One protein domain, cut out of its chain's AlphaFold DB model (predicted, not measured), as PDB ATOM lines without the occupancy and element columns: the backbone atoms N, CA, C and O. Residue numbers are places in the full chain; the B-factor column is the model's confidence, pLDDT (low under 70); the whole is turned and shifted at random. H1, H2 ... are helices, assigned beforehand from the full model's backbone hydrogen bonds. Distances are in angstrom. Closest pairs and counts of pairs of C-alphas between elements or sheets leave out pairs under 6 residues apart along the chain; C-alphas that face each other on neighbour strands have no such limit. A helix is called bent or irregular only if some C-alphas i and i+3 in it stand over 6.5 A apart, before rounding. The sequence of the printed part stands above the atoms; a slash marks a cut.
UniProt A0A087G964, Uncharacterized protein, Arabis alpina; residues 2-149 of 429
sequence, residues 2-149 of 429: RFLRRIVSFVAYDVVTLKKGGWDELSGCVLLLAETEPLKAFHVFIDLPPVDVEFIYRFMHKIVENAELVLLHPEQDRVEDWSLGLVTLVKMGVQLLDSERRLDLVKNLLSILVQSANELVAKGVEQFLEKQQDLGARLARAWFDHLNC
ATOM      1  N   ARG A   2     -33.943  34.975 -23.053       63.03
ATOM      2  CA  ARG A   2     -33.673  35.719 -21.792       63.03
ATOM      3  C   ARG A   2     -32.285  36.382 -21.674       63.03
ATOM      4  O   ARG A   2     -32.202  37.484 -21.150       63.03
ATOM      5  N   PHE A   3     -31.215  35.744 -22.150       67.00
ATOM      6  CA  PHE A   3     -29.865  36.334 -22.117       67.00
ATOM      7  C   PHE A   3     -29.662  37.406 -23.192       67.00
ATOM      8  O   PHE A   3     -29.149  38.477 -22.893       67.00
ATOM      9  N   LEU A   4     -30.132  37.146 -24.415       70.75
ATOM     10  CA  LEU A   4     -29.993  38.069 -25.542       70.75
ATOM     11  C   LEU A   4     -30.688  39.408 -25.262       70.75
ATOM     12  O   LEU A   4     -30.088  40.456 -25.451       70.75
ATOM     13  N   ARG A   5     -31.917  39.380 -24.733       74.94
ATOM     14  CA  ARG A   5     -32.661  40.607 -24.400       74.94
ATOM     15  C   ARG A   5     -31.994  41.438 -23.296       74.94
ATOM     16  O   ARG A   5     -32.019  42.658 -23.367       74.94
ATOM     17  N   ARG A   6     -31.327  40.795 -22.327       74.56
ATOM     18  CA  ARG A   6     -30.532  41.496 -21.306       74.56
ATOM     19  C   ARG A   6     -29.298  42.156 -21.910       74.56
ATOM     20  O   ARG A   6     -29.000  43.288 -21.569       74.56
ATOM     21  N   ILE A   7     -28.606  41.469 -22.819       75.75
ATOM     22  CA  ILE A   7     -27.454  42.041 -23.527       75.75
ATOM     23  C   ILE A   7     -27.900  43.246 -24.365       75.75
ATOM     24  O   ILE A   7     -27.303  44.309 -24.257       75.75
ATOM     25  N   VAL A   8     -28.984  43.106 -25.134       79.38
ATOM     26  CA  VAL A   8     -29.561  44.207 -25.925       79.38
ATOM     27  C   VAL A   8     -29.958  45.383 -25.030       79.38
ATOM     28  O   VAL A   8     -29.651  46.515 -25.373       79.38
ATOM     29  N   SER A   9     -30.565  45.124 -23.869       78.62
ATOM     30  CA  SER A   9     -30.889  46.146 -22.866       78.62
ATOM     31  C   SER A   9     -29.654  46.915 -22.384       78.62
ATOM     32  O   SER A   9     -29.647  48.142 -22.431       78.62
ATOM     33  N   PHE A  10     -28.582  46.208 -22.005       74.75
ATOM     34  CA  PHE A  10     -27.327  46.838 -21.582       74.75
ATOM     35  C   PHE A  10     -26.722  47.713 -22.683       74.75
ATOM     36  O   PHE A  10     -26.354  48.855 -22.427       74.75
ATOM     37  N   VAL A  11     -26.668  47.211 -23.919       78.62
ATOM     38  CA  VAL A  11     -26.132  47.995 -25.040       78.62
ATOM     39  C   VAL A  11     -27.042  49.187 -25.355       78.62
ATOM     40  O   VAL A  11     -26.551  50.274 -25.642       78.62
ATOM     41  N   ALA A  12     -28.364  49.022 -25.260       75.31
ATOM     42  CA  ALA A  12     -29.314  50.105 -25.493       75.31
ATOM     43  C   ALA A  12     -29.184  51.207 -24.435       75.31
ATOM     44  O   ALA A  12     -29.312  52.381 -24.776       75.31
ATOM     45  N   TYR A  13     -28.869  50.855 -23.186       72.88
ATOM     46  CA  TYR A  13     -28.631  51.833 -22.124       72.88
ATOM     47  C   TYR A  13     -27.421  52.716 -22.454       72.88
ATOM     48  O   TYR A  13     -27.499  53.943 -22.391       72.88
ATOM     49  N   ASP A  14     -26.329  52.112 -22.919       70.44
ATOM     50  CA  ASP A  14     -25.122  52.858 -23.279       70.44
ATOM     51  C   ASP A  14     -25.284  53.691 -24.562       70.44
ATOM     52  O   ASP A  14     -24.768  54.809 -24.654       70.44
ATOM     53  N   VAL A  15     -25.968  53.152 -25.575       71.06
ATOM     54  CA  VAL A  15     -26.072  53.771 -26.909       71.06
ATOM     55  C   VAL A  15     -27.195  54.802 -26.976       71.06
ATOM     56  O   VAL A  15     -26.972  55.921 -27.438       71.06
ATOM     57  N   VAL A  16     -28.388  54.441 -26.505       65.81
ATOM     58  CA  VAL A  16     -29.600  55.255 -26.676       65.81
ATOM     59  C   VAL A  16     -29.791  56.199 -25.501       65.81
ATOM     60  O   VAL A  16     -30.040  57.385 -25.695       65.81
ATOM     61  N   THR A  17     -29.620  55.701 -24.276       61.06
ATOM     62  CA  THR A  17     -29.910  56.480 -23.067       61.06
ATOM     63  C   THR A  17     -28.750  57.405 -22.683       61.06
ATOM     64  O   THR A  17     -28.951  58.609 -22.546       61.06
ATOM     65  N   LEU A  18     -27.521  56.889 -22.543       59.19
ATOM     66  CA  LEU A  18     -26.380  57.692 -22.070       59.19
ATOM     67  C   LEU A  18     -25.822  58.655 -23.125       59.19
ATOM     68  O   LEU A  18     -25.418  59.768 -22.793       59.19
ATOM     69  N   LYS A  19     -25.779  58.243 -24.396       58.84
ATOM     70  CA  LYS A  19     -25.197  59.051 -25.485       58.84
ATOM     71  C   LYS A  19     -26.218  59.893 -26.248       58.84
ATOM     72  O   LYS A  19     -25.810  60.647 -27.127       58.84
ATOM     73  N   LYS A  20     -27.516  59.757 -25.936       62.03
ATOM     74  CA  LYS A  20     -28.632  60.343 -26.704       62.03
ATOM     75  C   LYS A  20     -28.516  60.077 -28.215       62.03
ATOM     76  O   LYS A  20     -28.921  60.901 -29.031       62.03
ATOM     77  N   GLY A  21     -27.905  58.953 -28.591       58.22
ATOM     78  CA  GLY A  21     -27.802  58.527 -29.978       58.22
ATOM     79  C   GLY A  21     -29.070  57.788 -30.383       58.22
ATOM     80  O   GLY A  21     -29.569  56.955 -29.630       58.22
ATOM     81  N   GLY A  22     -29.595  58.059 -31.577       65.44
ATOM     82  CA  GLY A  22     -30.586  57.167 -32.178       65.44
ATOM     83  C   GLY A  22     -29.972  55.783 -32.420       65.44
ATOM     84  O   GLY A  22     -28.791  55.680 -32.753       65.44
ATOM     85  N   TRP A  23     -30.758  54.718 -32.247       80.06
ATOM     86  CA  TRP A  23     -30.373  53.362 -32.655       80.06
ATOM     87  C   TRP A  23     -31.420  52.789 -33.604       80.06
ATOM     88  O   TRP A  23     -32.233  51.923 -33.270       80.06
ATOM     89  N   ASP A  24     -31.403  53.339 -34.806       82.38
ATOM     90  CA  ASP A  24     -32.387  53.094 -35.848       82.38
ATOM     91  C   ASP A  24     -32.503  51.615 -36.220       82.38
ATOM     92  O   ASP A  24     -33.610  51.122 -36.434       82.38
ATOM     93  N   GLU A  25     -31.383  50.891 -36.221       85.56
ATOM     94  CA  GLU A  25     -31.336  49.458 -36.494       85.56
ATOM     95  C   GLU A  25     -32.070  48.657 -35.420       85.56
ATOM     96  O   GLU A  25     -32.857  47.772 -35.751       85.56
ATOM     97  N   LEU A  26     -31.869  48.980 -34.136       86.88
ATOM     98  CA  LEU A  26     -32.578  48.298 -33.054       86.88
ATOM     99  C   LEU A  26     -34.076  48.598 -33.115       86.88
ATOM    100  O   LEU A  26     -34.881  47.682 -32.965       86.88
ATOM    101  N   SER A  27     -34.452  49.851 -33.377       86.38
ATOM    102  CA  SER A  27     -35.857  50.225 -33.556       86.38
ATOM    103  C   SER A  27     -36.496  49.457 -34.726       86.38
ATOM    104  O   SER A  27     -37.572  48.876 -34.573       86.38
ATOM    105  N   GLY A  28     -35.788  49.338 -35.856       88.31
ATOM    106  CA  GLY A  28     -36.204  48.524 -37.002       88.31
ATOM    107  C   GLY A  28     -36.316  47.030 -36.679       88.31
ATOM    108  O   GLY A  28     -37.273  46.379 -37.091       88.31
ATOM    109  N   CYS A  29     -35.395  46.477 -35.883       89.50
ATOM    110  CA  CYS A  29     -35.484  45.093 -35.414       89.50
ATOM    111  C   CYS A  29     -36.691  44.865 -34.498       89.50
ATOM    112  O   CYS A  29     -37.343  43.827 -34.602       89.50
ATOM    113  N   VAL A  30     -37.002  45.810 -33.605       91.06
ATOM    114  CA  VAL A  30     -38.187  45.719 -32.740       91.06
ATOM    115  C   VAL A  30     -39.465  45.786 -33.573       91.06
ATOM    116  O   VAL A  30     -40.370  44.996 -33.319       91.06
ATOM    117  N   LEU A  31     -39.526  46.651 -34.592       93.06
ATOM    118  CA  LEU A  31     -40.650  46.698 -35.532       93.06
ATOM    119  C   LEU A  31     -40.826  45.363 -36.265       93.06
ATOM    120  O   LEU A  31     -41.913  44.796 -36.236       93.06
ATOM    121  N   LEU A  32     -39.752  44.816 -36.840       93.25
ATOM    122  CA  LEU A  32     -39.796  43.528 -37.536       93.25
ATOM    123  C   LEU A  32     -40.272  42.399 -36.611       93.25
ATOM    124  O   LEU A  32     -41.076  41.555 -37.008       93.25
ATOM    125  N   LEU A  33     -39.805  42.385 -35.359       93.25
ATOM    126  CA  LEU A  33     -40.295  41.445 -34.352       93.25
ATOM    127  C   LEU A  33     -41.771  41.686 -34.030       93.25
ATOM    128  O   LEU A  33     -42.499  40.722 -33.847       93.25
ATOM    129  N   ALA A  34     -42.235  42.932 -33.962       93.38
ATOM    130  CA  ALA A  34     -43.646  43.227 -33.728       93.38
ATOM    131  C   ALA A  34     -44.528  42.752 -34.898       93.38
ATOM    132  O   ALA A  34     -45.663  42.345 -34.679       93.38
ATOM    133  N   GLU A  35     -44.021  42.760 -36.128       92.88
ATOM    134  CA  GLU A  35     -44.752  42.269 -37.303       92.88
ATOM    135  C   GLU A  35     -44.781  40.739 -37.398       92.88
ATOM    136  O   GLU A  35     -45.781  40.169 -37.828       92.88
ATOM    137  N   THR A  36     -43.694  40.072 -37.000       93.44
ATOM    138  CA  THR A  36     -43.508  38.629 -37.231       93.44
ATOM    139  C   THR A  36     -43.699  37.772 -35.982       93.44
ATOM    140  O   THR A  36     -44.241  36.673 -36.065       93.44
ATOM    141  N   GLU A  37     -43.266  38.257 -34.818       92.69
ATOM    142  CA  GLU A  37     -43.238  37.519 -33.552       92.69
ATOM    143  C   GLU A  37     -43.608  38.424 -32.347       92.69
ATOM    144  O   GLU A  37     -42.753  38.721 -31.498       92.69
ATOM    145  N   PRO A  38     -44.882  38.853 -32.215       91.12
ATOM    146  CA  PRO A  38     -45.299  39.901 -31.273       91.12
ATOM    147  C   PRO A  38     -44.872  39.691 -29.812       91.12
ATOM    148  O   PRO A  38     -44.366  40.611 -29.168       91.12
ATOM    149  N   LEU A  39     -44.986  38.466 -29.288       91.38
ATOM    150  CA  LEU A  39     -44.594  38.150 -27.907       91.38
ATOM    151  C   LEU A  39     -43.079  38.300 -27.680       91.38
ATOM    152  O   LEU A  39     -42.632  38.709 -26.603       91.38
ATOM    153  N   LYS A  40     -42.253  38.018 -28.698       91.25
ATOM    154  CA  LYS A  40     -40.808  38.281 -28.624       91.25
ATOM    155  C   LYS A  40     -40.534  39.780 -28.618       91.25
ATOM    156  O   LYS A  40     -39.672  40.213 -27.853       91.25
ATOM    157  N   ALA A  41     -41.278  40.553 -29.408       92.31
ATOM    158  CA  ALA A  41     -41.177  42.008 -29.422       92.31
ATOM    159  C   ALA A  41     -41.502  42.607 -28.044       92.31
ATOM    160  O   ALA A  41     -40.725  43.414 -27.536       92.31
ATOM    161  N   PHE A  42     -42.559  42.126 -27.378       92.38
ATOM    162  CA  PHE A  42     -42.896  42.522 -26.004       92.38
ATOM    163  C   PHE A  42     -41.757  42.240 -25.025       92.38
ATOM    164  O   PHE A  42     -41.378  43.098 -24.230       92.38
ATOM    165  N   HIS A  43     -41.158  41.048 -25.093       89.06
ATOM    166  CA  HIS A  43     -40.024  40.705 -24.238       89.06
ATOM    167  C   HIS A  43     -38.792  41.576 -24.467       89.06
ATOM    168  O   HIS A  43     -38.075  41.846 -23.505       89.06
ATOM    169  N   VAL A  44     -38.514  41.965 -25.711       88.94
ATOM    170  CA  VAL A  44     -37.413  42.884 -26.012       88.94
ATOM    171  C   VAL A  44     -37.751  44.268 -25.468       88.94
ATOM    172  O   VAL A  44     -36.981  44.794 -24.672       88.94
ATOM    173  N   PHE A  45     -38.926  44.808 -25.803       89.56
ATOM    174  CA  PHE A  45     -39.352  46.145 -25.394       89.56
ATOM    175  C   PHE A  45     -39.384  46.321 -23.872       89.56
ATOM    176  O   PHE A  45     -38.875  47.313 -23.355       89.56
ATOM    177  N   ILE A  46     -39.919  45.351 -23.128       87.31
ATOM    178  CA  ILE A  46     -39.989  45.417 -21.660       87.31
ATOM    179  C   ILE A  46     -38.613  45.458 -21.004       87.31
ATOM    180  O   ILE A  46     -38.482  46.087 -19.957       87.31
ATOM    181  N   ASP A  47     -37.595  44.862 -21.615       85.19
ATOM    182  CA  ASP A  47     -36.241  44.890 -21.068       85.19
ATOM    183  C   ASP A  47     -35.435  46.102 -21.572       85.19
ATOM    184  O   ASP A  47     -34.384  46.380 -21.010       85.19
ATOM    185  N   LEU A  48     -35.897  46.863 -22.578       86.31
ATOM    186  CA  LEU A  48     -35.199  48.083 -23.017       86.31
ATOM    187  C   LEU A  48     -35.093  49.122 -21.885       86.31
ATOM    188  O   LEU A  48     -35.991  49.220 -21.055       86.31
ATOM    189  N   PRO A  49     -34.049  49.954 -21.835       78.88
ATOM    190  CA  PRO A  49     -34.069  51.128 -20.967       78.88
ATOM    191  C   PRO A  49     -35.152  52.127 -21.426       78.88
ATOM    192  O   PRO A  49     -35.798  51.928 -22.464       78.88
ATOM    193  N   PRO A  50     -35.378  53.220 -20.685       77.50
ATOM    194  CA  PRO A  50     -36.060  54.380 -21.236       77.50
ATOM    195  C   PRO A  50     -35.307  54.877 -22.467       77.50
ATOM    196  O   PRO A  50     -34.091  55.088 -22.444       77.50
ATOM    197  N   VAL A  51     -36.050  54.998 -23.555       79.25
ATOM    198  CA  VAL A  51     -35.563  55.379 -24.876       79.25
ATOM    199  C   VAL A  51     -36.332  56.610 -25.330       79.25
ATOM    200  O   VAL A  51     -37.455  56.838 -24.879       79.25
ATOM    201  N   ASP A  52     -35.723  57.411 -26.202       74.56
ATOM    202  CA  ASP A  52     -36.392  58.599 -26.724       74.56
ATOM    203  C   ASP A  52     -37.670  58.233 -27.487       74.56
ATOM    204  O   ASP A  52     -37.815  57.159 -28.079       74.56
ATOM    205  N   VAL A  53     -38.620  59.155 -27.490       75.62
ATOM    206  CA  VAL A  53     -39.927  58.923 -28.069       75.62
ATOM    207  C   VAL A  53     -39.853  58.735 -29.589       75.62
ATOM    208  O   VAL A  53     -40.658  57.982 -30.143       75.62
ATOM    209  N   GLU A  54     -38.889  59.352 -30.280       80.31
ATOM    210  CA  GLU A  54     -38.676  59.126 -31.716       80.31
ATOM    211  C   GLU A  54     -38.280  57.671 -32.007       80.31
ATOM    212  O   GLU A  54     -38.775  57.066 -32.962       80.31
ATOM    213  N   PHE A  55     -37.473  57.071 -31.128       84.81
ATOM    214  CA  PHE A  55     -37.094  55.662 -31.219       84.81
ATOM    215  C   PHE A  55     -38.312  54.741 -31.084       84.81
ATOM    216  O   PHE A  55     -38.448  53.785 -31.851       84.81
ATOM    217  N   ILE A  56     -39.205  55.036 -30.132       86.62
ATOM    218  CA  ILE A  56     -40.408  54.235 -29.859       86.62
ATOM    219  C   ILE A  56     -41.420  54.356 -30.999       86.62
ATOM    220  O   ILE A  56     -42.045  53.367 -31.385       86.62
ATOM    221  N   TYR A  57     -41.581  55.559 -31.558       86.19
ATOM    222  CA  TYR A  57     -42.653  55.871 -32.506       86.19
ATOM    223  C   TYR A  57     -42.674  54.944 -33.727       86.19
ATOM    224  O   TYR A  57     -43.744  54.610 -34.231       86.19
ATOM    225  N   ARG A  58     -41.501  54.468 -34.155       87.62
ATOM    226  CA  ARG A  58     -41.350  53.579 -35.316       87.62
ATOM    227  C   ARG A  58     -42.050  52.231 -35.152       87.62
ATOM    228  O   ARG A  58     -42.528  51.686 -36.137       87.62
ATOM    229  N   PHE A  59     -42.126  51.698 -33.933       90.38
ATOM    230  CA  PHE A  59     -42.758  50.402 -33.656       90.38
ATOM    231  C   PHE A  59     -43.965  50.492 -32.718       90.38
ATOM    232  O   PHE A  59     -44.678  49.503 -32.549       90.38
ATOM    233  N   MET A  60     -44.216  51.664 -32.121       89.94
ATOM    234  CA  MET A  60     -45.274  51.899 -31.136       89.94
ATOM    235  C   MET A  60     -46.627  51.376 -31.605       89.94
ATOM    236  O   MET A  60     -47.237  50.577 -30.906       89.94
ATOM    237  N   HIS A  61     -47.075  51.798 -32.792       90.19
ATOM    238  CA  HIS A  61     -48.390  51.435 -33.315       90.19
ATOM    239  C   HIS A  61     -48.564  49.915 -33.374       90.19
ATOM    240  O   HIS A  61     -49.557  49.387 -32.886       90.19
ATOM    241  N   LYS A  62     -47.560  49.203 -33.903       94.06
ATOM    242  CA  LYS A  62     -47.613  47.746 -34.033       94.06
ATOM    243  C   LYS A  62     -47.577  47.044 -32.676       94.06
ATOM    244  O   LYS A  62     -48.307  46.081 -32.465       94.06
ATOM    245  N   ILE A  63     -46.762  47.534 -31.739       93.44
ATOM    246  CA  ILE A  63     -46.736  47.003 -30.370       93.44
ATOM    247  C   ILE A  63     -48.082  47.206 -29.671       93.44
ATOM    248  O   ILE A  63     -48.557  46.273 -29.028       93.44
ATOM    249  N   VAL A  64     -48.697  48.385 -29.803       91.69
ATOM    250  CA  VAL A  64     -49.991  48.691 -29.181       91.69
ATOM    251  C   VAL A  64     -51.100  47.828 -29.773       91.69
ATOM    252  O   VAL A  64     -51.801  47.180 -29.008       91.69
ATOM    253  N   GLU A  65     -51.189  47.735 -31.101       92.94
ATOM    254  CA  GLU A  65     -52.149  46.878 -31.811       92.94
ATOM    255  C   GLU A  65     -52.036  45.414 -31.357       92.94
ATOM    256  O   GLU A  65     -53.019  44.777 -30.987       92.94
ATOM    257  N   ASN A  66     -50.815  44.876 -31.312       93.25
ATOM    258  CA  ASN A  66     -50.602  43.503 -30.869       93.25
ATOM    259  C   ASN A  66     -50.938  43.308 -29.387       93.25
ATOM    260  O   ASN A  66     -51.421  42.245 -29.000       93.25
ATOM    261  N   ALA A  67     -50.628  44.288 -28.537       91.81
ATOM    262  CA  ALA A  67     -50.900  44.180 -27.113       91.81
ATOM    263  C   ALA A  67     -52.404  44.268 -26.846       91.81
ATOM    264  O   ALA A  67     -52.910  43.496 -26.041       91.81
ATOM    265  N   GLU A  68     -53.120  45.131 -27.568       91.56
ATOM    266  CA  GLU A  68     -54.579  45.202 -27.568       91.56
ATOM    267  C   GLU A  68     -55.201  43.855 -27.954       91.56
ATOM    268  O   GLU A  68     -56.044  43.350 -27.220       91.56
ATOM    269  N   LEU A  69     -54.724  43.199 -29.019       90.44
ATOM    270  CA  LEU A  69     -55.227  41.878 -29.416       90.44
ATOM    271  C   LEU A  69     -55.121  40.841 -28.293       90.44
ATOM    272  O   LEU A  69     -56.075  40.102 -28.052       90.44
ATOM    273  N   VAL A  70     -53.981  40.794 -27.602       89.69
ATOM    274  CA  VAL A  70     -53.757  39.849 -26.498       89.69
ATOM    275  C   VAL A  70     -54.572  40.240 -25.260       89.69
ATOM    276  O   VAL A  70     -55.098  39.375 -24.563       89.69
ATOM    277  N   LEU A  71     -54.704  41.539 -24.989       88.19
ATOM    278  CA  LEU A  71     -55.414  42.061 -23.824       88.19
ATOM    279  C   LEU A  71     -56.933  41.941 -23.939       88.19
ATOM    280  O   LEU A  71     -57.579  41.709 -22.914       88.19
ATOM    281  N   LEU A  72     -57.481  42.077 -25.149       87.06
ATOM    282  CA  LEU A  72     -58.919  42.021 -25.423       87.06
ATOM    283  C   LEU A  72     -59.437  40.602 -25.762       87.06
ATOM    284  O   LEU A  72     -60.596  40.363 -26.102       87.06
ATOM    285  N   HIS A  73     -58.556  39.605 -25.714       85.94
ATOM    286  CA  HIS A  73     -58.934  38.211 -25.935       85.94
ATOM    287  C   HIS A  73     -58.272  37.307 -24.893       85.94
ATOM    288  O   HIS A  73     -57.496  36.424 -25.252       85.94
ATOM    289  N   PRO A  74     -58.566  37.490 -23.587       79.69
ATOM    290  CA  PRO A  74     -57.963  36.656 -22.556       79.69
ATOM    291  C   PRO A  74     -58.432  35.199 -22.701       79.69
ATOM    292  O   PRO A  74     -59.638  34.917 -22.694       79.69
ATOM    293  N   GLU A  75     -57.468  34.285 -22.827       78.69
ATOM    294  CA  GLU A  75     -57.638  32.825 -22.857       78.69
ATOM    295  C   GLU A  75     -57.035  32.224 -21.581       78.69
ATOM    296  O   GLU A  75     -55.901  32.551 -21.233       78.69
ATOM    297  N   GLN A  76     -57.776  31.365 -20.864       68.56
ATOM    298  CA  GLN A  76     -57.411  30.883 -19.516       68.56
ATOM    299  C   GLN A  76     -56.028  30.214 -19.416       68.56
ATOM    300  O   GLN A  76     -55.422  30.231 -18.346       68.56
ATOM    301  N   ASP A  77     -55.526  29.638 -20.503       71.50
ATOM    302  CA  ASP A  77     -54.216  28.993 -20.622       71.50
ATOM    303  C   ASP A  77     -53.093  29.945 -21.083       71.50
ATOM    304  O   ASP A  77     -51.927  29.554 -21.083       71.50
ATOM    305  N   ARG A  78     -53.404  31.215 -21.389       80.75
ATOM    306  CA  ARG A  78     -52.461  32.249 -21.868       80.75
ATOM    307  C   ARG A  78     -52.318  33.452 -20.932       80.75
ATOM    308  O   ARG A  78     -52.083  34.582 -21.361       80.75
ATOM    309  N   VAL A  79     -52.405  33.213 -19.622       78.56
ATOM    310  CA  VAL A  79     -52.218  34.243 -18.577       78.56
ATOM    311  C   VAL A  79     -50.883  34.981 -18.720       78.56
ATOM    312  O   VAL A  79     -50.803  36.188 -18.491       78.56
ATOM    313  N   GLU A  80     -49.819  34.262 -19.088       81.75
ATOM    314  CA  GLU A  80     -48.482  34.842 -19.241       81.75
ATOM    315  C   GLU A  80     -48.408  35.832 -20.408       81.75
ATOM    316  O   GLU A  80     -47.815  36.902 -20.250       81.75
ATOM    317  N   ASP A  81     -49.053  35.515 -21.532       88.25
ATOM    318  CA  ASP A  81     -49.103  36.376 -22.715       88.25
ATOM    319  C   ASP A  81     -49.920  37.638 -22.429       88.25
ATOM    320  O   ASP A  81     -49.477  38.747 -22.732       88.25
ATOM    321  N   TRP A  82     -51.066  37.486 -21.758       87.81
ATOM    322  CA  TRP A  82     -51.889  38.611 -21.311       87.81
ATOM    323  C   TRP A  82     -51.120  39.550 -20.373       87.81
ATOM    324  O   TRP A  82     -51.040  40.755 -20.615       87.81
ATOM    325  N   SER A  83     -50.448  39.000 -19.355       82.81
ATOM    326  CA  SER A  83     -49.586  39.768 -18.441       82.81
ATOM    327  C   SER A  83     -48.427  40.444 -19.185       82.81
ATOM    328  O   SER A  83     -48.030  41.571 -18.875       82.81
ATOM    329  N   LEU A  84     -47.871  39.777 -20.198       87.31
ATOM    330  CA  LEU A  84     -46.824  40.328 -21.048       87.31
ATOM    331  C   LEU A  84     -47.326  41.523 -21.875       87.31
ATOM    332  O   LEU A  84     -46.633  42.543 -21.910       87.31
ATOM    333  N   GLY A  85     -48.518  41.434 -22.468       89.62
ATOM    334  CA  GLY A  85     -49.182  42.548 -23.150       89.62
ATOM    335  C   GLY A  85     -49.460  43.720 -22.204       89.62
ATOM    336  O   GLY A  85     -49.100  44.857 -22.511       89.62
ATOM    337  N   LEU A  86     -49.977  43.437 -21.003       87.31
ATOM    338  CA  LEU A  86     -50.270  44.444 -19.978       87.31
ATOM    339  C   LEU A  86     -49.021  45.242 -19.590       87.31
ATOM    340  O   LEU A  86     -49.009  46.469 -19.672       87.31
ATOM    341  N   VAL A  87     -47.945  44.555 -19.194       85.31
ATOM    342  CA  VAL A  87     -46.690  45.217 -18.793       85.31
ATOM    343  C   VAL A  87     -46.091  46.013 -19.950       85.31
ATOM    344  O   VAL A  87     -45.522  47.078 -19.719       85.31
ATOM    345  N   THR A  88     -46.226  45.521 -21.185       90.69
ATOM    346  CA  THR A  88     -45.772  46.231 -22.387       90.69
ATOM    347  C   THR A  88     -46.507  47.560 -22.538       90.69
ATOM    348  O   THR A  88     -45.847  48.590 -22.665       90.69
ATOM    349  N   LEU A  89     -47.845  47.564 -22.466       90.06
ATOM    350  CA  LEU A  89     -48.628  48.797 -22.589       90.06
ATOM    351  C   LEU A  89     -48.399  49.758 -21.431       90.06
ATOM    352  O   LEU A  89     -48.270  50.957 -21.664       90.06
ATOM    353  N   VAL A  90     -48.303  49.263 -20.194       84.81
ATOM    354  CA  VAL A  90     -48.031  50.146 -19.053       84.81
ATOM    355  C   VAL A  90     -46.651  50.779 -19.192       84.81
ATOM    356  O   VAL A  90     -46.525  51.988 -19.036       84.81
ATOM    357  N   LYS A  91     -45.621  50.006 -19.560       86.81
ATOM    358  CA  LYS A  91     -44.289  50.561 -19.819       86.81
ATOM    359  C   LYS A  91     -44.305  51.581 -20.961       86.81
ATOM    360  O   LYS A  91     -43.648  52.612 -20.849       86.81
ATOM    361  N   MET A  92     -45.055  51.308 -22.031       88.19
ATOM    362  CA  MET A  92     -45.258  52.246 -23.138       88.19
ATOM    363  C   MET A  92     -45.869  53.555 -22.630       88.19
ATOM    364  O   MET A  92     -45.340  54.622 -22.909       88.19
ATOM    365  N   GLY A  93     -46.935  53.464 -21.832       84.31
ATOM    366  CA  GLY A  93     -47.570  54.616 -21.201       84.31
ATOM    367  C   GLY A  93     -46.582  55.410 -20.355       84.31
ATOM    368  O   GLY A  93     -46.437  56.605 -20.579       84.31
ATOM    369  N   VAL A  94     -45.839  54.739 -19.467       80.31
ATOM    370  CA  VAL A  94     -44.811  55.361 -18.614       80.31
ATOM    371  C   VAL A  94     -43.776  56.125 -19.442       80.31
ATOM    372  O   VAL A  94     -43.496  57.276 -19.138       80.31
ATOM    373  N   GLN A  95     -43.257  55.545 -20.529       80.38
ATOM    374  CA  GLN A  95     -42.284  56.232 -21.392       80.38
ATOM    375  C   GLN A  95     -42.876  57.413 -22.184       80.38
ATOM    376  O   GLN A  95     -42.123  58.251 -22.672       80.38
ATOM    377  N   LEU A  96     -44.203  57.498 -22.325       79.50
ATOM    378  CA  LEU A  96     -44.888  58.571 -23.055       79.50
ATOM    379  C   LEU A  96     -45.381  59.717 -22.156       79.50
ATOM    380  O   LEU A  96     -45.666  60.796 -22.687       79.50
ATOM    381  N   LEU A  97     -45.481  59.500 -20.836       70.12
ATOM    382  CA  LEU A  97     -46.036  60.463 -19.872       70.12
ATOM    383  C   LEU A  97     -45.287  61.804 -19.843       70.12
ATOM    384  O   LEU A  97     -45.924  62.835 -19.648       70.12
ATOM    385  N   ASP A  98     -43.981  61.817 -20.117       59.06
ATOM    386  CA  ASP A  98     -43.160  63.038 -20.063       59.06
ATOM    387  C   ASP A  98     -43.293  63.946 -21.293       59.06
ATOM    388  O   ASP A  98     -42.689  65.016 -21.365       59.06
ATOM    389  N   SER A  99     -44.074  63.546 -22.299       60.97
ATOM    390  CA  SER A  99     -44.221  64.329 -23.525       60.97
ATOM    391  C   SER A  99     -45.546  65.103 -23.545       60.97
ATOM    392  O   SER A  99     -46.603  64.549 -23.848       60.97
ATOM    393  N   GLU A 100     -45.487  66.422 -23.297       51.47
ATOM    394  CA  GLU A 100     -46.644  67.352 -23.276       51.47
ATOM    395  C   GLU A 100     -47.599  67.210 -24.479       51.47
ATOM    396  O   GLU A 100     -48.785  67.521 -24.394       51.47
ATOM    397  N   ARG A 101     -47.110  66.713 -25.621       55.25
ATOM    398  CA  ARG A 101     -47.879  66.571 -26.867       55.25
ATOM    399  C   ARG A 101     -48.706  65.284 -26.986       55.25
ATOM    400  O   ARG A 101     -49.245  65.041 -28.064       55.25
ATOM    401  N   ARG A 102     -48.760  64.410 -25.971       67.56
ATOM    402  CA  ARG A 102     -49.190  63.004 -26.183       67.56
ATOM    403  C   ARG A 102     -50.236  62.473 -25.210       67.56
ATOM    404  O   ARG A 102     -50.431  61.263 -25.104       67.56
ATOM    405  N   LEU A 103     -50.979  63.381 -24.588       64.88
ATOM    406  CA  LEU A 103     -52.083  63.069 -23.679       64.88
ATOM    407  C   LEU A 103     -53.147  62.170 -24.345       64.88
ATOM    408  O   LEU A 103     -53.685  61.271 -23.704       64.88
ATOM    409  N   ASP A 104     -53.385  62.335 -25.650       73.25
ATOM    410  CA  ASP A 104     -54.335  61.508 -26.408       73.25
ATOM    411  C   ASP A 104     -53.848  60.067 -26.626       73.25
ATOM    412  O   ASP A 104     -54.646  59.133 -26.580       73.25
ATOM    413  N   LEU A 105     -52.537  59.849 -26.776       76.69
ATOM    414  CA  LEU A 105     -51.975  58.497 -26.859       76.69
ATOM    415  C   LEU A 105     -52.073  57.784 -25.511       76.69
ATOM    416  O   LEU A 105     -52.477  56.626 -25.460       76.69
ATOM    417  N   VAL A 106     -51.769  58.483 -24.414       77.56
ATOM    418  CA  VAL A 106     -51.926  57.934 -23.061       77.56
ATOM    419  C   VAL A 106     -53.396  57.607 -22.778       77.56
ATOM    420  O   VAL A 106     -53.682  56.534 -22.252       77.56
ATOM    421  N   LYS A 107     -54.343  58.461 -23.194       78.25
ATOM    422  CA  LYS A 107     -55.787  58.169 -23.113       78.25
ATOM    423  C   LYS A 107     -56.171  56.910 -23.887       78.25
ATOM    424  O   LYS A 107     -56.917  56.094 -23.354       78.25
ATOM    425  N   ASN A 108     -55.653  56.727 -25.103       83.31
ATOM    426  CA  ASN A 108     -55.915  55.518 -25.889       83.31
ATOM    427  C   ASN A 108     -55.389  54.264 -25.180       83.31
ATOM    428  O   ASN A 108     -56.110  53.276 -25.065       83.31
ATOM    429  N   LEU A 109     -54.169  54.318 -24.634       85.81
ATOM    430  CA  LEU A 109     -53.603  53.217 -23.850       85.81
ATOM    431  C   LEU A 109     -54.458  52.900 -22.619       85.81
ATOM    432  O   LEU A 109     -54.775  51.740 -22.375       85.81
ATOM    433  N   LEU A 110     -54.876  53.923 -21.869       81.88
ATOM    434  CA  LEU A 110     -55.767  53.761 -20.721       81.88
ATOM    435  C   LEU A 110     -57.112  53.147 -21.124       81.88
ATOM    436  O   LEU A 110     -57.607  52.272 -20.419       81.88
ATOM    437  N   SER A 111     -57.676  53.548 -22.266       86.06
ATOM    438  CA  SER A 111     -58.916  52.971 -22.791       86.06
ATOM    439  C   SER A 111     -58.779  51.467 -23.037       86.06
ATOM    440  O   SER A 111     -59.644  50.703 -22.609       86.06
ATOM    441  N   ILE A 112     -57.675  51.031 -23.656       86.88
ATOM    442  CA  ILE A 112     -57.393  49.605 -23.891       86.88
ATOM    443  C   ILE A 112     -57.274  48.854 -22.558       86.88
ATOM    444  O   ILE A 112     -57.849  47.779 -22.394       86.88
ATOM    445  N   LEU A 113     -56.565  49.425 -21.579       85.56
ATOM    446  CA  LEU A 113     -56.393  48.813 -20.258       85.56
ATOM    447  C   LEU A 113     -57.723  48.663 -19.506       85.56
ATOM    448  O   LEU A 113     -57.989  47.607 -18.934       85.56
ATOM    449  N   VAL A 114     -58.570  49.695 -19.534       83.69
ATOM    450  CA  VAL A 114     -59.907  49.664 -18.923       83.69
ATOM    451  C   VAL A 114     -60.790  48.626 -19.608       83.69
ATOM    452  O   VAL A 114     -61.454  47.842 -18.931       83.69
ATOM    453  N   GLN A 115     -60.783  48.582 -20.940       86.12
ATOM    454  CA  GLN A 115     -61.560  47.598 -21.685       86.12
ATOM    455  C   GLN A 115     -61.101  46.170 -21.372       86.12
ATOM    456  O   GLN A 115     -61.931  45.315 -21.073       86.12
ATOM    457  N   SER A 116     -59.790  45.933 -21.331       86.06
ATOM    458  CA  SER A 116     -59.226  44.633 -20.968       86.06
ATOM    459  C   SER A 116     -59.639  44.188 -19.560       86.06
ATOM    460  O   SER A 116     -60.031  43.038 -19.360       86.06
ATOM    461  N   ALA A 117     -59.631  45.102 -18.583       82.50
ATOM    462  CA  ALA A 117     -60.106  44.810 -17.232       82.50
ATOM    463  C   ALA A 117     -61.600  44.431 -17.214       82.50
ATOM    464  O   ALA A 117     -61.976  43.448 -16.577       82.50
ATOM    465  N   ASN A 118     -62.440  45.161 -17.955       82.75
ATOM    466  CA  ASN A 118     -63.866  44.848 -18.078       82.75
ATOM    467  C   ASN A 118     -64.100  43.469 -18.706       82.75
ATOM    468  O   ASN A 118     -65.003  42.745 -18.291       82.75
ATOM    469  N   GLU A 119     -63.286  43.082 -19.682       84.38
ATOM    470  CA  GLU A 119     -63.397  41.777 -20.327       84.38
ATOM    471  C   GLU A 119     -62.949  40.619 -19.435       84.38
ATOM    472  O   GLU A 119     -63.572  39.554 -19.474       84.38
ATOM    473  N   LEU A 120     -61.920  40.814 -18.600       83.38
ATOM    474  CA  LEU A 120     -61.542  39.828 -17.584       83.38
ATOM    475  C   LEU A 120     -62.701  39.554 -16.617       83.38
ATOM    476  O   LEU A 120     -62.981  38.390 -16.321       83.38
ATOM    477  N   VAL A 121     -63.385  40.614 -16.175       81.38
ATOM    478  CA  VAL A 121     -64.569  40.522 -15.304       81.38
ATOM    479  C   VAL A 121     -65.728  39.847 -16.038       81.38
ATOM    480  O   VAL A 121     -66.332  38.908 -15.528       81.38
ATOM    481  N   ALA A 122     -66.020  40.260 -17.273       82.81
ATOM    482  CA  ALA A 122     -67.111  39.686 -18.061       82.81
ATOM    483  C   ALA A 122     -66.937  38.177 -18.316       82.81
ATOM    484  O   ALA A 122     -67.924  37.446 -18.410       82.81
ATOM    485  N   LYS A 123     -65.690  37.706 -18.422       82.50
ATOM    486  CA  LYS A 123     -65.356  36.290 -18.632       82.50
ATOM    487  C   LYS A 123     -65.133  35.502 -17.333       82.50
ATOM    488  O   LYS A 123     -64.876  34.301 -17.419       82.50
ATOM    489  N   GLY A 124     -65.232  36.131 -16.158       76.12
ATOM    490  CA  GLY A 124     -65.033  35.474 -14.858       76.12
ATOM    491  C   GLY A 124     -63.626  34.891 -14.677       76.12
ATOM    492  O   GLY A 124     -63.458  33.806 -14.116       76.12
ATOM    493  N   VAL A 125     -62.614  35.555 -15.248       77.50
ATOM    494  CA  VAL A 125     -61.200  35.141 -15.209       77.50
ATOM    495  C   VAL A 125     -60.341  36.126 -14.415       77.50
ATOM    496  O   VAL A 125     -59.146  36.278 -14.669       77.50
ATOM    497  N   GLU A 126     -60.912  36.764 -13.393       71.69
ATOM    498  CA  GLU A 126     -60.230  37.734 -12.524       71.69
ATOM    499  C   GLU A 126     -59.010  37.128 -11.809       71.69
ATOM    500  O   GLU A 126     -58.066  37.838 -11.463       71.69
ATOM    501  N   GLN A 127     -58.961  35.794 -11.697       66.50
ATOM    502  CA  GLN A 127     -57.802  35.033 -11.220       66.50
ATOM    503  C   GLN A 127     -56.501  35.318 -11.998       66.50
ATOM    504  O   GLN A 127     -55.422  34.980 -11.513       66.50
ATOM    505  N   PHE A 128     -56.555  35.931 -13.188       68.38
ATOM    506  CA  PHE A 128     -55.369  36.421 -13.906       68.38
ATOM    507  C   PHE A 128     -54.600  37.465 -13.094       68.38
ATOM    508  O   PHE A 128     -53.367  37.473 -13.106       68.38
ATOM    509  N   LEU A 129     -55.327  38.315 -12.367       64.75
ATOM    510  CA  LEU A 129     -54.760  39.343 -11.498       64.75
ATOM    511  C   LEU A 129     -54.169  38.720 -10.223       64.75
ATOM    512  O   LEU A 129     -53.147  39.187  -9.727       64.75
ATOM    513  N   GLU A 130     -54.757  37.624  -9.737       61.84
ATOM    514  CA  GLU A 130     -54.332  36.926  -8.514       61.84
ATOM    515  C   GLU A 130     -53.131  35.989  -8.735       61.84
ATOM    516  O   GLU A 130     -52.266  35.864  -7.867       61.84
ATOM    517  N   LYS A 131     -53.033  35.340  -9.905       59.66
ATOM    518  CA  LYS A 131     -51.967  34.370 -10.230       59.66
ATOM    519  C   LYS A 131     -50.620  35.013 -10.594       59.66
ATOM    520  O   LYS A 131     -49.645  34.298 -10.817       59.66
ATOM    521  N   GLN A 132     -50.526  36.342 -10.658       62.91
ATOM    522  CA  GLN A 132     -49.357  37.054 -11.187       62.91
ATOM    523  C   GLN A 132     -48.567  37.794 -10.095       62.91
ATOM    524  O   GLN A 132     -48.554  39.021 -10.011       62.91
ATOM    525  N   GLN A 133     -47.807  37.032  -9.301       58.03
ATOM    526  CA  GLN A 133     -46.897  37.560  -8.271       58.03
ATOM    527  C   GLN A 133     -45.776  38.471  -8.839       58.03
ATOM    528  O   GLN A 133     -45.242  39.311  -8.116       58.03
ATOM    529  N   ASP A 134     -45.435  38.355 -10.132       66.44
ATOM    530  CA  ASP A 134     -44.370  39.135 -10.800       66.44
ATOM    531  C   ASP A 134     -44.875  40.424 -11.485       66.44
ATOM    532  O   ASP A 134     -44.073  41.306 -11.792       66.44
ATOM    533  N   LEU A 135     -46.187  40.605 -11.696       69.25
ATOM    534  CA  LEU A 135     -46.718  41.794 -12.386       69.25
ATOM    535  C   LEU A 135     -46.368  43.081 -11.626       69.25
ATOM    536  O   LEU A 135     -45.781  44.007 -12.187       69.25
ATOM    537  N   GLY A 136     -46.621  43.102 -10.316       68.81
ATOM    538  CA  GLY A 136     -46.272  44.234  -9.459       68.81
ATOM    539  C   GLY A 136     -44.764  44.513  -9.385       68.81
ATOM    540  O   GLY A 136     -44.373  45.664  -9.185       68.81
ATOM    541  N   ALA A 137     -43.915  43.494  -9.558       72.50
ATOM    542  CA  ALA A 137     -42.459  43.642  -9.587       72.50
ATOM    543  C   ALA A 137     -41.953  44.141 -10.951       72.50
ATOM    544  O   ALA A 137     -40.993  44.908 -11.020       72.50
ATOM    545  N   ARG A 138     -42.596  43.741 -12.052       71.75
ATOM    546  CA  ARG A 138     -42.302  44.234 -13.408       71.75
ATOM    547  C   ARG A 138     -42.710  45.693 -13.586       71.75
ATOM    548  O   ARG A 138     -41.927  46.464 -14.129       71.75
ATOM    549  N   LEU A 139     -43.874  46.081 -13.066       73.69
ATOM    550  CA  LEU A 139     -44.326  47.475 -13.070       73.69
ATOM    551  C   LEU A 139     -43.409  48.372 -12.230       73.69
ATOM    552  O   LEU A 139     -43.009  49.438 -12.687       73.69
ATOM    553  N   ALA A 140     -43.007  47.916 -11.040       75.31
ATOM    554  CA  ALA A 140     -42.039  48.644 -10.221       75.31
ATOM    555  C   ALA A 140     -40.680  48.797 -10.923       75.31
ATOM    556  O   ALA A 140     -40.078  49.862 -10.847       75.31
ATOM    557  N   ARG A 141     -40.208  47.766 -11.639       77.12
ATOM    558  CA  ARG A 141     -38.985  47.862 -12.451       77.12
ATOM    559  C   ARG A 141     -39.121  48.886 -13.575       77.12
ATOM    560  O   ARG A 141     -38.258  49.740 -13.689       77.12
ATOM    561  N   ALA A 142     -40.221  48.863 -14.330       75.19
ATOM    562  CA  ALA A 142     -40.453  49.827 -15.406       75.19
ATOM    563  C   ALA A 142     -40.434  51.281 -14.899       75.19
ATOM    564  O   ALA A 142     -39.791  52.132 -15.509       75.19
ATOM    565  N   TRP A 143     -41.074  51.546 -13.756       81.81
ATOM    566  CA  TRP A 143     -41.015  52.854 -13.098       81.81
ATOM    567  C   TRP A 143     -39.612  53.203 -12.606       81.81
ATOM    568  O   TRP A 143     -39.162  54.325 -12.797       81.81
ATOM    569  N   PHE A 144     -38.905  52.260 -11.984       80.31
ATOM    570  CA  PHE A 144     -37.543  52.493 -11.509       80.31
ATOM    571  C   PHE A 144     -36.588  52.838 -12.657       80.31
ATOM    572  O   PHE A 144     -35.822  53.793 -12.552       80.31
ATOM    573  N   ASP A 145     -36.667  52.093 -13.760       80.44
ATOM    574  CA  ASP A 145     -35.861  52.330 -14.953       80.44
ATOM    575  C   ASP A 145     -36.181  53.703 -15.545       80.44
ATOM    576  O   ASP A 145     -35.261  54.475 -15.793       80.44
ATOM    577  N   HIS A 146     -37.468  54.042 -15.680       82.88
ATOM    578  CA  HIS A 146     -37.927  55.356 -16.129       82.88
ATOM    579  C   HIS A 146     -37.370  56.499 -15.277       82.88
ATOM    580  O   HIS A 146     -36.688  57.373 -15.806       82.88
ATOM    581  N   LEU A 147     -37.550  56.439 -13.955       85.62
ATOM    582  CA  LEU A 147     -37.061  57.459 -13.024       85.62
ATOM    583  C   LEU A 147     -35.529  57.627 -13.062       85.62
ATOM    584  O   LEU A 147     -35.029  58.692 -12.717       85.62
ATOM    585  N   ASN A 148     -34.761  56.608 -13.470       84.69
ATOM    586  CA  ASN A 148     -33.303  56.719 -13.615       84.69
ATOM    587  C   ASN A 148     -32.855  57.555 -14.818       84.69
ATOM    588  O   ASN A 148     -31.678  57.909 -14.888       84.69
ATOM    589  N   CYS A 149     -33.760  57.850 -15.745       82.62
ATOM    590  CA  CYS A 149     -33.473  58.633 -16.943       82.62
ATOM    591  C   CYS A 149     -33.974  60.075 -16.856       82.62
ATOM    592  O   CYS A 149     -33.701  60.855 -17.765       82.62
TER     593      CYS A 149
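This is residues 2 to 149 of the 429 residues of an uncharacterized protein of Arabis alpina (UniProt A0A087G964). H5 forms the core of an all-helix domain, with H4, H6, H8 and H3 packed round it; H4, H5 and H6 make an up-and-down bundle, each running against the one before. H2 packs on H3 and H4, H1 joins the rest through H3 alone, and the short H7 lies near the start of H5. The printed part has 148 residues with eight named helices, H1 to H8 in chain order, and no named strand. It is compact, with a radius of gyration of the C-alphas of 15.0 A and spans of 47 by 35 by 29 A.

H1, residues 2 to 18, has a kink of 30 degrees near residue 12 and touches H3, residues 38 to 47, with residues 5 to 9 alone; the closest C-alphas, of Arg 5 and Val 44, are 5.5 A apart. H2, residues 24 to 36, and H3 form a helical hairpin at a tilt of 37 degrees, only just steep, with the C-alphas of Leu 33 and Ala 41 closest at 5.0 A. H4, residues 53 to 71, is irregular, C-alphas 58 and 61 being 7.6 A apart, and has a kink of 56 degrees near residue 60. It touches H2 at a shallow tilt of 16 degrees, the same way, closest at the C-alphas of Leu 31 and Phe 59, 4.7 A. H5, residues 79 to 96, forms a helical hairpin with H4, closest at the C-alphas of Ala 67 and Gly 85, 4.6 A. H3 touches H5 at a steep tilt of 52 degrees, closest at the C-alphas of Ile 46 and Thr 88, 5.9 A. H6, residues 103 to 122, forms a helical hairpin with H5, closest at the C-alphas of Gly 93 and Val 106, 5.8 A. H7, residues 127 to 130, is close to H5 but not clearly touching. H8, residues 135 to 147, touches H5 at a shallow tilt of 20 degrees, the same way, closest at the C-alphas of Lys 91 and Ala 142, 5.9 A. Every O i to N i+4 pair is within hydrogen-bond range in H2, H5, H6 and H8, against 11 of 13 in H1, 5 of 6 in H3 and 11 of 15 in H4; H7 is too short for such a pair.

H1 begins at C-alpha 2, (-33.673, 35.719, -21.792), and measures 23.2 A from first to last C-alpha. H4 measures 23.3 A, H5 25.8 A and H6 28.4 A. H8 ends at C-alpha 147, (-37.061, 57.459, -13.024).

The C-alphas of Lys 19 and Gly 124 are the farthest apart, 47.5 A. The printed part has no cut and no long link. Mean pLDDT of the printed part is 80.0; residues 2 to 3, 16 to 22, 76, 98 to 103 and 127 to 136 are under 70.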